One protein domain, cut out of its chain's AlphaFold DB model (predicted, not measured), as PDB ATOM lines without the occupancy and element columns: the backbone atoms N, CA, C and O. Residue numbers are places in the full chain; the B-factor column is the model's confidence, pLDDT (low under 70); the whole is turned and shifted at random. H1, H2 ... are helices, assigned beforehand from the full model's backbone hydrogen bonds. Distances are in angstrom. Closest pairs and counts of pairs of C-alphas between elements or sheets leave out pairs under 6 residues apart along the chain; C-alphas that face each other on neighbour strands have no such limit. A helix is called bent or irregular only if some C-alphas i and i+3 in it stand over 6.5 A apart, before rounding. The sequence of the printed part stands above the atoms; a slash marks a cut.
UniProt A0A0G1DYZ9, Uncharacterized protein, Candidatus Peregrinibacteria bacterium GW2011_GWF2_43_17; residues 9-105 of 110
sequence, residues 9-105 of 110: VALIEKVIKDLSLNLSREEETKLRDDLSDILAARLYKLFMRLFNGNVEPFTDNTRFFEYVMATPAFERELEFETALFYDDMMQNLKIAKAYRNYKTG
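AT A GLANCE: This is residues 9 to 105 of the 110 residues of an uncharacterized protein of Candidatus Peregrinibacteria bacterium GW2011_GWF2_43_17 (UniProt A0A0G1DYZ9). Two long helices, H4 and H2, make an open V, with short H1 packed on both arms and H3 packed on H2. Residues 98 to 105 stick out. The printed part has 97 residues, with four named helices, H1 to H4 in order; all helix, loose, radius of gyration of the C-alphas 15.6 A, spanning 52 by 25 by 19 A.

HOW THE PARTS SIT: H4, residues 72 to 103, touches H2, residues 25 to 50, opposite ways at a steep tilt of 42 degrees, closest at C-alphas 85 and 39, 7.0 A. H1, residues 9 to 19, touches H4 at C-alphas 19 and 93, 6.0 A, and H2 at 12 and 35, 6.5 A. H3, residues 61 to 69, touches H2 at C-alphas 61 and 40, 6.2 A, and is apart from H1. Every O i to N i+4 pair is within hydrogen-bond range in H1, H2 and H3; in H4, 26 of 28.

IN THESE COORDINATES: H4, 46.5 A long, begins at C-alpha 72 (-55.520, -34.483, 21.726), has a kink of 29 degrees near residue 79 and is irregular, C-alphas 73 and 76 being 8.6 A apart. H2 measures 37.3 A, H1 15.3 A from C-alpha 9 (-38.497, -26.674, 22.514), H3 12.2 A.

THE WHOLE: The printed part has no cut and no long link. Residues 54 to 55, 57, 73 and 104 to 105 have pLDDT under 70.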
ATOM      1  N   VAL A   9     -39.868 -27.076  22.853       86.31
ATOM      2  CA  VAL A   9     -38.497 -26.674  22.514       86.31
ATOM      3  C   VAL A   9     -38.514 -25.427  21.634       86.31
ATOM      4  O   VAL A   9     -37.889 -24.429  21.975       86.31
ATOM      5  N   ALA A  10     -39.283 -25.429  20.541       87.44
ATOM      6  CA  ALA A  10     -39.379 -24.270  19.652       87.44
ATOM      7  C   ALA A  10     -39.957 -23.027  20.355       87.44
ATOM      8  O   ALA A  10     -39.544 -21.907  20.054       87.44
ATOM      9  N   LEU A  11     -40.885 -23.210  21.300       86.81
ATOM     10  CA  LEU A  11     -41.419 -22.125  22.123       86.81
ATOM     11  C   LEU A  11     -40.341 -21.521  23.033       86.81
ATOM     12  O   LEU A  11     -40.211 -20.298  23.085       86.81
ATOM     13  N   ILE A  12     -39.551 -22.356  23.709       87.88
ATOM     14  CA  ILE A  12     -38.448 -21.918  24.579       87.88
ATOM     15  C   ILE A  12     -37.372 -21.194  23.761       87.88
ATOM     16  O   ILE A  12     -36.978 -20.089  24.133       87.88
ATOM     17  N   GLU A  13     -36.964 -21.739  22.610       88.50
ATOM     18  CA  GLU A  13     -36.014 -21.068  21.708       88.50
ATOM     19  C   GLU A  13     -36.526 -19.695  21.272       88.50
ATOM     20  O   GLU A  13     -35.776 -18.715  21.238       88.50
ATOM     21  N   LYS A  14     -37.822 -19.610  20.950       86.75
ATOM     22  CA  LYS A  14     -38.460 -18.351  20.578       86.75
ATOM     23  C   LYS A  14     -38.412 -17.353  21.733       86.75
ATOM     24  O   LYS A  14     -38.033 -16.209  21.500       86.75
ATOM     25  N   VAL A  15     -38.732 -17.777  22.959       86.56
ATOM     26  CA  VAL A  15     -38.602 -16.930  24.152       86.56
ATOM     27  C   VAL A  15     -37.165 -16.434  24.286       86.56
ATOM     28  O   VAL A  15     -36.966 -15.227  24.273       86.56
ATOM     29  N   ILE A  16     -36.160 -17.312  24.331       87.12
ATOM     30  CA  ILE A  16     -34.744 -16.925  24.492       87.12
ATOM     31  C   ILE A  16     -34.319 -15.898  23.433       87.12
ATOM     32  O   ILE A  16     -33.741 -14.857  23.762       87.12
ATOM     33  N   LYS A  17     -34.662 -16.147  22.164       85.38
ATOM     34  CA  LYS A  17     -34.368 -15.235  21.054       85.38
ATOM     35  C   LYS A  17     -35.049 -13.874  21.227       85.38
ATOM     36  O   LYS A  17     -34.405 -12.832  21.080       85.38
ATOM     37  N   ASP A  18     -36.333 -13.872  21.568       82.75
ATOM     38  CA  ASP A  18     -37.130 -12.651  21.714       82.75
ATOM     39  C   ASP A  18     -36.752 -11.866  22.983       82.75
ATOM     40  O   ASP A  18     -36.830 -10.632  23.001       82.75
ATOM     41  N   LEU A  19     -36.226 -12.545  24.012       75.94
ATOM     42  CA  LEU A  19     -35.598 -11.905  25.166       75.94
ATOM     43  C   LEU A  19     -34.365 -11.074  24.747       75.94
ATOM     44  O   LEU A  19     -34.066 -10.066  25.391       75.94
ATOM     45  N   SER A  20     -33.703 -11.406  23.627       70.75
ATOM     46  CA  SER A  20     -32.554 -10.662  23.072       70.75
ATOM     47  C   SER A  20     -31.497 -10.345  24.138       70.75
ATOM     48  O   SER A  20     -31.030  -9.210  24.277       70.75
ATOM     49  N   LEU A  21     -31.182 -11.345  24.957       71.38
ATOM     50  CA  LEU A  21     -30.204 -11.236  26.029       71.38
ATOM     51  C   LEU A  21     -28.818 -11.558  25.455       71.38
ATOM     52  O   LEU A  21     -28.648 -12.568  24.780       71.38
ATOM     53  N   ASN A  22     -27.820 -10.716  25.730       77.81
ATOM     54  CA  ASN A  22     -26.418 -11.023  25.421       77.81
ATOM     55  C   ASN A  22     -25.881 -12.016  26.460       77.81
ATOM     56  O   ASN A  22     -25.111 -11.626  27.338       77.81
ATOM     57  N   LEU A  23     -26.362 -13.255  26.404       81.81
ATOM     58  CA  LEU A  23     -25.952 -14.332  27.297       81.81
ATOM     59  C   LEU A  23     -24.719 -15.039  26.743       81.81
ATOM     60  O   LEU A  23     -24.550 -15.186  25.532       81.81
ATOM     61  N   SER A  24     -23.867 -15.505  27.644       87.12
ATOM     62  CA  SER A  24     -22.906 -16.554  27.331       87.12
ATOM     63  C   SER A  24     -23.628 -17.875  27.040       87.12
ATOM     64  O   SER A  24     -24.786 -18.074  27.408       87.12
ATOM     65  N   ARG A  25     -22.924 -18.825  26.417       87.62
ATOM     66  CA  ARG A  25     -23.476 -20.155  26.115       87.62
ATOM     67  C   ARG A  25     -23.943 -20.903  27.372       87.62
ATOM     68  O   ARG A  25     -24.949 -21.606  27.331       87.62
ATOM     69  N   GLU A  26     -23.209 -20.765  28.475       89.62
ATOM     70  CA  GLU A  26     -23.555 -21.382  29.762       89.62
ATOM     71  C   GLU A  26     -24.840 -20.778  30.344       89.62
ATOM     72  O   GLU A  26     -25.731 -21.512  30.768       89.62
ATOM     73  N   GLU A  27     -24.981 -19.451  30.295       84.50
ATOM     74  CA  GLU A  27     -26.190 -18.751  30.741       84.50
ATOM     75  C   GLU A  27     -27.402 -19.063  29.857       84.50
ATOM     76  O   GLU A  27     -28.507 -19.211  30.371       84.50
ATOM     77  N   GLU A  28     -27.210 -19.199  28.543       87.00
ATOM     78  CA  GLU A  28     -28.273 -19.603  27.619       87.00
ATOM     79  C   GLU A  28     -28.750 -21.032  27.900       87.00
ATOM     80  O   GLU A  28     -29.950 -21.301  27.886       87.00
ATOM     81  N   THR A  29     -27.815 -21.936  28.207       89.38
ATOM     82  CA  THR A  29     -28.131 -23.327  28.561       89.38
ATOM     83  C   THR A  29     -28.938 -23.364  29.853       89.38
ATOM     84  O   THR A  29     -30.016 -23.946  29.891       89.38
ATOM     85  N   LYS A  30     -28.481 -22.645  30.882       88.69
ATOM     86  CA  LYS A  30     -29.198 -22.557  32.153       88.69
ATOM     87  C   LYS A  30     -30.591 -21.940  32.001       88.69
ATOM     88  O   LYS A  30     -31.550 -22.458  32.556       88.69
ATOM     89  N   LEU A  31     -30.717 -20.860  31.227       88.06
ATOM     90  CA  LEU A  31     -32.011 -20.229  30.970       88.06
ATOM     91  C   LEU A  31     -32.966 -21.181  30.243       88.06
ATOM     92  O   LEU A  31     -34.159 -21.190  30.531       88.06
ATOM     93  N   ARG A  32     -32.458 -21.980  29.303       90.06
ATOM     94  CA  ARG A  32     -33.246 -22.998  28.604       90.06
ATOM     95  C   ARG A  32     -33.794 -24.043  29.574       90.06
ATOM     96  O   ARG A  32     -34.982 -24.353  29.494       90.06
ATOM     97  N   ASP A  33     -32.962 -24.526  30.493       89.31
ATOM     98  CA  ASP A  33     -33.366 -25.487  31.522       89.31
ATOM     99  C   ASP A  33     -34.409 -24.875  32.474       89.31
ATOM    100  O   ASP A  33     -35.480 -25.448  32.665       89.31
ATOM    101  N   ASP A  34     -34.173 -23.650  32.960       89.44
ATOM    102  CA  ASP A  34     -35.111 -22.930  33.831       89.44
ATOM    103  C   ASP A  34     -36.478 -22.710  33.141       89.44
ATOM    104  O   ASP A  34     -37.540 -22.897  33.740       89.44
ATOM    105  N   LEU A  35     -36.484 -22.324  31.858       90.12
ATOM    106  CA  LEU A  35     -37.714 -22.143  31.075       90.12
ATOM    107  C   LEU A  35     -38.446 -23.470  30.833       90.12
ATOM    108  O   LEU A  35     -39.680 -23.494  30.848       90.12
ATOM    109  N   SER A  36     -37.696 -24.555  30.634       89.62
ATOM    110  CA  SER A  36     -38.227 -25.915  30.516       89.62
ATOM    111  C   SER A  36     -38.970 -26.319  31.788       89.62
ATOM    112  O   SER A  36     -40.136 -26.709  31.716       89.62
ATOM    113  N   ASP A  37     -38.359 -26.114  32.956       87.94
ATOM    114  CA  ASP A  37     -38.969 -26.419  34.253       87.94
ATOM    115  C   ASP A  37     -40.233 -25.592  34.514       87.94
ATOM    116  O   ASP A  37     -41.251 -26.121  34.973       87.94
ATOM    117  N   ILE A  38     -40.217 -24.296  34.187       89.31
ATOM    118  CA  ILE A  38     -41.386 -23.421  34.362       89.31
ATOM    119  C   ILE A  38     -42.549 -23.880  33.476       89.31
ATOM    120  O   ILE A  38     -43.694 -23.951  33.941       89.31
ATOM    121  N   LEU A  39     -42.274 -24.180  32.204       89.44
ATOM    122  CA  LEU A  39     -43.291 -24.647  31.268       89.44
ATOM    123  C   LEU A  39     -43.835 -26.018  31.692       89.44
ATOM    124  O   LEU A  39     -45.053 -26.203  31.740       89.44
ATOM    125  N   ALA A  40     -42.957 -26.947  32.078       87.31
ATOM    126  CA  ALA A  40     -43.338 -28.258  32.590       87.31
ATOM    127  C   ALA A  40     -44.225 -28.139  33.837       87.31
ATOM    128  O   ALA A  40     -45.297 -28.736  33.893       87.31
ATOM    129  N   ALA A  41     -43.862 -27.295  34.804       86.56
ATOM    130  CA  ALA A  41     -44.658 -27.088  36.011       86.56
ATOM    131  C   ALA A  41     -46.067 -26.542  35.713       86.56
ATOM    132  O   ALA A  41     -47.036 -26.929  36.375       86.56
ATOM    133  N   ARG A  42     -46.213 -25.649  34.723       87.81
ATOM    134  CA  ARG A  42     -47.532 -25.142  34.296       87.81
ATOM    135  C   ARG A  42     -48.376 -26.227  33.659       87.81
ATOM    136  O   ARG A  42     -49.515 -26.445  34.074       87.81
ATOM    137  N   LEU A  43     -47.805 -26.936  32.694       86.81
ATOM    138  CA  LEU A  43     -48.498 -28.015  32.009       86.81
ATOM    139  C   LEU A  43     -48.857 -29.138  32.990       86.81
ATOM    140  O   LEU A  43     -49.956 -29.674  32.921       86.81
ATOM    141  N   TYR A  44     -48.011 -29.433  33.977       85.56
ATOM    142  CA  TYR A  44     -48.317 -30.423  35.008       85.56
ATOM    143  C   TYR A  44     -49.543 -30.022  35.836       85.56
ATOM    144  O   TYR A  44     -50.429 -30.842  36.075       85.56
ATOM    145  N   LYS A  45     -49.664 -28.742  36.220       84.81
ATOM    146  CA  LYS A  45     -50.866 -28.228  36.903       84.81
ATOM    147  C   LYS A  45     -52.116 -28.340  36.032       84.81
ATOM    148  O   LYS A  45     -53.170 -28.720  36.543       84.81
ATOM    149  N   LEU A  46     -52.000 -28.031  34.737       83.94
ATOM    150  CA  LEU A  46     -53.087 -28.215  33.777       83.94
ATOM    151  C   LEU A  46     -53.530 -29.687  33.747       83.94
ATOM    152  O   LEU A  46     -54.716 -29.970  33.909       83.94
ATOM    153  N   PHE A  47     -52.582 -30.615  33.626       81.00
ATOM    154  CA  PHE A  47     -52.841 -32.054  33.619       81.00
ATOM    155  C   PHE A  47     -53.495 -32.531  34.919       81.00
ATOM    156  O   PHE A  47     -54.547 -33.164  34.879       81.00
ATOM    157  N   MET A  48     -52.960 -32.159  36.083       82.31
ATOM    158  CA  MET A  48     -53.556 -32.511  37.376       82.31
ATOM    159  C   MET A  48     -55.010 -32.042  37.496       82.31
ATOM    160  O   MET A  48     -55.852 -32.783  38.002       82.31
ATOM    161  N   ARG A  49     -55.327 -30.838  37.000       82.00
ATOM    162  CA  ARG A  49     -56.701 -30.315  36.982       82.00
ATOM    163  C   ARG A  49     -57.615 -31.134  36.070       82.00
ATOM    164  O   ARG A  49     -58.744 -31.415  36.448       82.00
ATOM    165  N   LEU A  50     -57.146 -31.493  34.880       77.25
ATOM    166  CA  LEU A  50     -57.955 -32.176  33.868       77.25
ATOM    167  C   LEU A  50     -58.202 -33.652  34.192       77.25
ATOM    168  O   LEU A  50     -59.279 -34.174  33.919       77.25
ATOM    169  N   PHE A  51     -57.227 -34.316  34.807       78.88
ATOM    170  CA  PHE A  51     -57.308 -35.728  35.185       78.88
ATOM    171  C   PHE A  51     -57.749 -35.937  36.640       78.88
ATOM    172  O   PHE A  51     -57.616 -37.040  37.169       78.88
ATOM    173  N   ASN A  52     -58.266 -34.896  37.306       78.44
ATOM    174  CA  ASN A  52     -58.681 -34.936  38.713       78.44
ATOM    175  C   ASN A  52     -57.605 -35.524  39.647       78.44
ATOM    176  O   ASN A  52     -57.906 -36.272  40.573       78.44
ATOM    177  N   GLY A  53     -56.336 -35.211  39.383       70.00
ATOM    178  CA  GLY A  53     -55.195 -35.682  40.164       70.00
ATOM    179  C   GLY A  53     -54.712 -37.104  39.857       70.00
ATOM    180  O   GLY A  53     -53.752 -37.539  40.482       70.00
ATOM    181  N   ASN A  54     -55.305 -37.810  38.889       68.19
ATOM    182  CA  ASN A  54     -54.886 -39.160  38.485       68.19
ATOM    183  C   ASN A  54     -53.768 -39.144  37.428       68.19
ATOM    184  O   ASN A  54     -53.845 -39.854  36.426       68.19
ATOM    185  N   VAL A  55     -52.751 -38.305  37.620       69.25
ATOM    186  CA  VAL A  55     -51.592 -38.229  36.723       69.25
ATOM    187  C   VAL A  55     -50.391 -38.800  37.456       69.25
ATOM    188  O   VAL A  55     -50.097 -38.393  38.580       69.25
ATOM    189  N   GLU A  56     -49.710 -39.760  36.837       70.44
ATOM    190  CA  GLU A  56     -48.456 -40.281  37.371       70.44
ATOM    191  C   GLU A  56     -47.413 -39.148  37.425       70.44
ATOM    192  O   GLU A  56     -47.329 -38.350  36.484       70.44
ATOM    193  N   PRO A  57     -46.635 -39.017  38.512       68.56
ATOM    194  CA  PRO A  57     -45.601 -37.998  38.584       68.56
ATOM    195  C   PRO A  57     -44.538 -38.256  37.512       68.56
ATOM    196  O   PRO A  57     -43.863 -39.284  37.514       68.56
ATOM    197  N   PHE A  58     -44.361 -37.295  36.608       71.69
ATOM    198  CA  PHE A  58     -43.281 -37.326  35.631       71.69
ATOM    199  C   PHE A  58     -41.999 -36.783  36.269       71.69
ATOM    200  O   PHE A  58     -41.990 -35.684  36.817       71.69
ATOM    201  N   THR A  59     -40.912 -37.551  36.197       71.94
ATOM    202  CA  THR A  59     -39.583 -37.157  36.702       71.94
ATOM    203  C   THR A  59     -38.660 -36.602  35.612       71.94
ATOM    204  O   THR A  59     -37.554 -36.167  35.916       71.94
ATOM    205  N   ASP A  60     -39.105 -36.621  34.353       80.88
ATOM    206  CA  ASP A  60     -38.360 -36.179  33.173       80.88
ATOM    207  C   ASP A  60     -39.252 -35.282  32.305       80.88
ATOM    208  O   ASP A  60     -40.277 -35.728  31.774       80.88
ATOM    209  N   ASN A  61     -38.846 -34.019  32.149       77.81
ATOM    210  CA  ASN A  61     -39.564 -33.023  31.355       77.81
ATOM    211  C   ASN A  61     -39.686 -33.428  29.881       77.81
ATOM    212  O   ASN A  61     -40.694 -33.121  29.252       77.81
ATOM    213  N   THR A  62     -38.706 -34.149  29.331       80.31
ATOM    214  CA  THR A  62     -38.728 -34.598  27.931       80.31
ATOM    215  C   THR A  62     -39.903 -35.538  27.702       80.31
ATOM    216  O   THR A  62     -40.761 -35.282  26.857       80.31
ATOM    217  N   ARG A  63     -39.994 -36.581  28.531       78.56
ATOM    218  CA  ARG A  63     -41.100 -37.546  28.498       78.56
ATOM    219  C   ARG A  63     -42.440 -36.886  28.784       78.56
ATOM    220  O   ARG A  63     -43.446 -37.231  28.166       78.56
ATOM    221  N   PHE A  64     -42.458 -35.931  29.708       82.38
ATOM    222  CA  PHE A  64     -43.672 -35.191  30.014       82.38
ATOM    223  C   PHE A  64     -44.162 -34.372  28.812       82.38
ATOM    224  O   PHE A  64     -45.339 -34.441  28.462       82.38
ATOM    225  N   PHE A  65     -43.274 -33.656  28.124       80.75
ATOM    226  CA  PHE A  65     -43.634 -32.907  26.925       80.75
ATOM    227  C   PHE A  65     -44.110 -33.810  25.787       80.75
ATOM    228  O   PHE A  65     -45.096 -33.478  25.131       80.75
ATOM    229  N   GLU A  66     -43.473 -34.963  25.572       81.81
ATOM    230  CA  GLU A  66     -43.946 -35.964  24.605       81.81
ATOM    231  C   GLU A  66     -45.382 -36.410  24.906       81.81
ATOM    232  O   GLU A  66     -46.232 -36.428  24.012       81.81
ATOM    233  N   TYR A  67     -45.676 -36.694  26.175       79.25
ATOM    234  CA  TYR A  67     -47.014 -37.073  26.620       79.25
ATOM    235  C   TYR A  67     -48.046 -35.953  26.408       79.25
ATOM    236  O   TYR A  67     -49.150 -36.202  25.910       79.25
ATOM    237  N   VAL A  68     -47.678 -34.706  26.720       76.44
ATOM    238  CA  VAL A  68     -48.525 -33.524  26.493       76.44
ATOM    239  C   VAL A  68     -48.879 -33.386  25.011       76.44
ATOM    240  O   VAL A  68     -50.048 -33.221  24.668       76.44
ATOM    241  N   MET A  69     -47.886 -33.501  24.126       75.56
ATOM    242  CA  MET A  69     -48.079 -33.385  22.677       75.56
ATOM    243  C   MET A  69     -48.937 -34.518  22.096       75.56
ATOM    244  O   MET A  69     -49.644 -34.308  21.110       75.56
ATOM    245  N   ALA A  70     -48.895 -35.708  22.700       77.50
ATOM    246  CA  ALA A  70     -49.648 -36.880  22.260       77.50
ATOM    247  C   ALA A  70     -51.116 -36.896  22.726       77.50
ATOM    248  O   ALA A  70     -51.863 -37.783  22.314       77.50
ATOM    249  N   THR A  71     -51.546 -35.947  23.567       73.75
ATOM    250  CA  THR A  71     -52.885 -35.951  24.176       73.75
ATOM    251  C   THR A  71     -53.831 -34.955  23.477       73.75
ATOM    252  O   THR A  71     -53.851 -33.776  23.828       73.75
ATOM    253  N   PRO A  72     -54.671 -35.388  22.513       70.50
ATOM    254  CA  PRO A  72     -55.520 -34.483  21.726       70.50
ATOM    255  C   PRO A  72     -56.691 -33.864  22.505       70.50
ATOM    256  O   PRO A  72     -57.260 -32.871  22.063       70.50
ATOM    257  N   ALA A  73     -57.063 -34.421  23.661       67.56
ATOM    258  CA  ALA A  73     -58.241 -33.988  24.416       67.56
ATOM    259  C   ALA A  73     -58.154 -32.552  24.981       67.56
ATOM    260  O   ALA A  73     -59.166 -32.043  25.454       67.56
ATOM    261  N   PHE A  74     -56.986 -31.900  24.922       74.81
ATOM    262  CA  PHE A  74     -56.719 -30.632  25.617       74.81
ATOM    263  C   PHE A  74     -55.942 -29.626  24.756       74.81
ATOM    264  O   PHE A  74     -55.194 -28.798  25.269       74.81
ATOM    265  N   GLU A  75     -56.076 -29.721  23.430       75.75
ATOM    266  CA  GLU A  75     -55.335 -28.890  22.470       75.75
ATOM    267  C   GLU A  75     -55.563 -27.385  22.690       75.75
ATOM    268  O   GLU A  75     -54.609 -26.611  22.646       75.75
ATOM    269  N   ARG A  76     -56.800 -26.977  23.004       80.12
ATOM    270  CA  ARG A  76     -57.149 -25.570  23.267       80.12
ATOM    271  C   ARG A  76     -56.587 -25.069  24.593       80.12
ATOM    272  O   ARG A  76     -56.100 -23.947  24.672       80.12
ATOM    273  N   GLU A  77     -56.641 -25.888  25.635       83.44
ATOM    274  CA  GLU A  77     -56.070 -25.566  26.940       83.44
ATOM    275  C   GLU A  77     -54.541 -25.495  26.872       83.44
ATOM    276  O   GLU A  77     -53.943 -24.608  27.476       83.44
ATOM    277  N   LEU A  78     -53.910 -26.383  26.101       82.12
ATOM    278  CA  LEU A  78     -52.475 -26.355  25.832       82.12
ATOM    279  C   LEU A  78     -52.070 -25.081  25.077       82.12
ATOM    280  O   LEU A  78     -51.120 -24.402  25.467       82.12
ATOM    281  N   GLU A  79     -52.796 -24.734  24.015       84.50
ATOM    282  CA  GLU A  79     -52.578 -23.489  23.273       84.50
ATOM    283  C   GLU A  79     -52.704 -22.265  24.193       84.50
ATOM    284  O   GLU A  79     -51.848 -21.381  24.180       84.50
ATOM    285  N   PHE A  80     -53.711 -22.247  25.066       85.56
ATOM    286  CA  PHE A  80     -53.902 -21.166  26.026       85.56
ATOM    287  C   PHE A  80     -52.764 -21.066  27.056       85.56
ATOM    288  O   PHE A  80     -52.210 -19.985  27.252       85.56
ATOM    289  N   GLU A  81     -52.370 -22.171  27.695       86.50
ATOM    290  CA  GLU A  81     -51.292 -22.162  28.700       86.50
ATOM    291  C   GLU A  81     -49.935 -21.776  28.094       86.50
ATOM    292  O   GLU A  81     -49.160 -21.042  28.712       86.50
ATOM    293  N   THR A  82     -49.643 -22.230  26.873       84.88
ATOM    294  CA  THR A  82     -48.405 -21.857  26.168       84.88
ATOM    295  C   THR A  82     -48.392 -20.388  25.747       84.88
ATOM    296  O   THR A  82     -47.346 -19.743  25.852       84.88
ATOM    297  N   ALA A  83     -49.536 -19.835  25.333       86.44
ATOM    298  CA  ALA A  83     -49.671 -18.409  25.056       86.44
ATOM    299  C   ALA A  83     -49.458 -17.567  26.324       86.44
ATOM    300  O   ALA A  83     -48.665 -16.628  26.301       86.44
ATOM    301  N   LEU A  84     -50.075 -17.950  27.450       88.06
ATOM    302  CA  LEU A  84     -49.857 -17.280  28.738       88.06
ATOM    303  C   LEU A  84     -48.395 -17.344  29.183       88.06
ATOM    304  O   LEU A  84     -47.841 -16.341  29.621       88.06
ATOM    305  N   PHE A  85     -47.758 -18.511  29.062       89.50
ATOM    306  CA  PHE A  85     -46.336 -18.658  29.362       89.50
ATOM    307  C   PHE A  85     -45.491 -17.686  28.532       89.50
ATOM    308  O   PHE A  85     -44.640 -16.986  29.081       89.50
ATOM    309  N   TYR A  86     -45.741 -17.616  27.224       87.69
ATOM    310  CA  TYR A  86     -45.022 -16.708  26.340       87.69
ATOM    311  C   TYR A  86     -45.227 -15.240  26.735       87.69
ATOM    312  O   TYR A  86     -44.250 -14.500  26.873       87.69
ATOM    313  N   ASP A  87     -46.472 -14.824  26.967       87.56
ATOM    314  CA  ASP A  87     -46.803 -13.447  27.338       87.56
ATOM    315  C   ASP A  87     -46.174 -13.046  28.681       87.56
ATOM    316  O   ASP A  87     -45.588 -11.962  28.781       87.56
ATOM    317  N   ASP A  88     -46.191 -13.938  29.675       88.50
ATOM    318  CA  ASP A  88     -45.536 -13.728  30.968       88.50
ATOM    319  C   ASP A  88     -44.022 -13.524  30.799       88.50
ATOM    320  O   ASP A  88     -43.433 -12.612  31.392       88.50
ATOM    321  N   MET A  89     -43.371 -14.323  29.944       87.56
ATOM    322  CA  MET A  89     -41.941 -14.163  29.654       87.56
ATOM    323  C   MET A  89     -41.649 -12.836  28.946       87.56
ATOM    324  O   MET A  89     -40.685 -12.142  29.287       87.56
ATOM    325  N   MET A  90     -42.503 -12.428  28.007       84.75
ATOM    326  CA  MET A  90     -42.371 -11.141  27.320       84.75
ATOM    327  C   MET A  90     -42.621  -9.949  28.252       84.75
ATOM    328  O   MET A  90     -41.985  -8.902  28.108       84.75
ATOM    329  N   GLN A  91     -43.519 -10.072  29.228       86.44
ATOM    330  CA  GLN A  91     -43.730  -9.039  30.238       86.44
ATOM    331  C   GLN A  91     -42.530  -8.930  31.184       86.44
ATOM    332  O   GLN A  91     -42.037  -7.822  31.417       86.44
ATOM    333  N   ASN A  92     -42.003 -10.061  31.654       82.00
ATOM    334  CA  ASN A  92     -40.787 -10.097  32.467       82.00
ATOM    335  C   ASN A  92     -39.601  -9.458  31.736       82.00
ATOM    336  O   ASN A  92     -38.842  -8.695  32.338       82.00
ATOM    337  N   LEU A  93     -39.491  -9.664  30.421       78.25
ATOM    338  CA  LEU A  93     -38.495  -8.984  29.595       78.25
ATOM    339  C   LEU A  93     -38.627  -7.465  29.631       78.25
ATOM    340  O   LEU A  93     -37.627  -6.760  29.771       78.25
ATOM    341  N   LYS A  94     -39.849  -6.950  29.455       79.81
ATOM    342  CA  LYS A  94     -40.109  -5.503  29.466       79.81
ATOM    343  C   LYS A  94     -39.692  -4.900  30.804       79.81
ATOM    344  O   LYS A  94     -39.033  -3.862  30.814       79.81
ATOM    345  N   ILE A  95     -40.004  -5.580  31.907       82.44
ATOM    346  CA  ILE A  95     -39.615  -5.167  33.261       82.44
ATOM    347  C   ILE A  95     -38.089  -5.195  33.416       82.44
ATOM    348  O   ILE A  95     -37.502  -4.207  33.851       82.44
ATOM    349  N   ALA A  96     -37.428  -6.281  33.008       76.00
ATOM    350  CA  ALA A  96     -35.975  -6.408  33.091       76.00
ATOM    351  C   ALA A  96     -35.251  -5.327  32.267       76.00
ATOM    352  O   ALA A  96     -34.285  -4.724  32.740       76.00
ATOM    353  N   LYS A  97     -35.743  -5.031  31.056       73.69
ATOM    354  CA  LYS A  97     -35.234  -3.943  30.205       73.69
ATOM    355  C   LYS A  97     -35.449  -2.572  30.847       73.69
ATOM    356  O   LYS A  97     -34.504  -1.790  30.900       73.69
ATOM    357  N   ALA A  98     -36.645  -2.292  31.371       78.19
ATOM    358  CA  ALA A  98     -36.940  -1.036  32.062       78.19
ATOM    359  C   ALA A  98     -36.024  -0.831  33.281       78.19
ATOM    360  O   ALA A  98     -35.391   0.213  33.413       78.19
ATOM    361  N   TYR A  99     -35.866  -1.864  34.113       74.19
ATOM    362  CA  TYR A  99     -34.973  -1.828  35.270       74.19
ATOM    363  C   TYR A  99     -33.507  -1.620  34.874       74.19
ATOM    364  O   TYR A  99     -32.796  -0.833  35.502       74.19
ATOM    365  N   ARG A 100     -33.041  -2.287  33.808       75.25
ATOM    366  CA  ARG A 100     -31.689  -2.081  33.278       75.25
ATOM    367  C   ARG A 100     -31.490  -0.635  32.831       75.25
ATOM    368  O   ARG A 100     -30.496  -0.041  33.230       75.25
ATOM    369  N   ASN A 101     -32.435  -0.071  32.077       77.25
ATOM    370  CA  ASN A 101     -32.372   1.311  31.592       77.25
ATOM    371  C   ASN A 101     -32.343   2.329  32.741       77.25
ATOM    372  O   ASN A 101     -31.544   3.268  32.698       77.25
ATOM    373  N   TYR A 102     -33.153   2.103  33.781       78.12
ATOM    374  CA  TYR A 102     -33.128   2.883  35.019       78.12
ATOM    375  C   TYR A 102     -31.748   2.804  35.694       78.12
ATOM    376  O   TYR A 102     -31.105   3.823  35.943       78.12
ATOM    377  N   LYS A 103     -31.229   1.587  35.912       73.38
ATOM    378  CA  LYS A 103     -29.941   1.359  36.589       73.38
ATOM    379  C   LYS A 103     -28.740   1.901  35.804       73.38
ATOM    380  O   LYS A 103     -27.766   2.332  36.414       73.38
ATOM    381  N   THR A 104     -28.784   1.883  34.471       69.12
ATOM    382  CA  THR A 104     -27.713   2.423  33.617       69.12
ATOM    383  C   THR A 104     -27.855   3.922  33.339       69.12
ATOM    384  O   THR A 104     -27.070   4.461  32.564       69.12
ATOM    385  N   GLY A 105     -28.830   4.610  33.946       57.84
ATOM    386  CA  GLY A 105     -29.014   6.055  33.787       57.84
ATOM    387  C   GLY A 105     -29.452   6.485  32.383       57.84
ATOM    388  O   GLY A 105     -29.252   7.641  32.015       57.84
TER     389      GLY A 105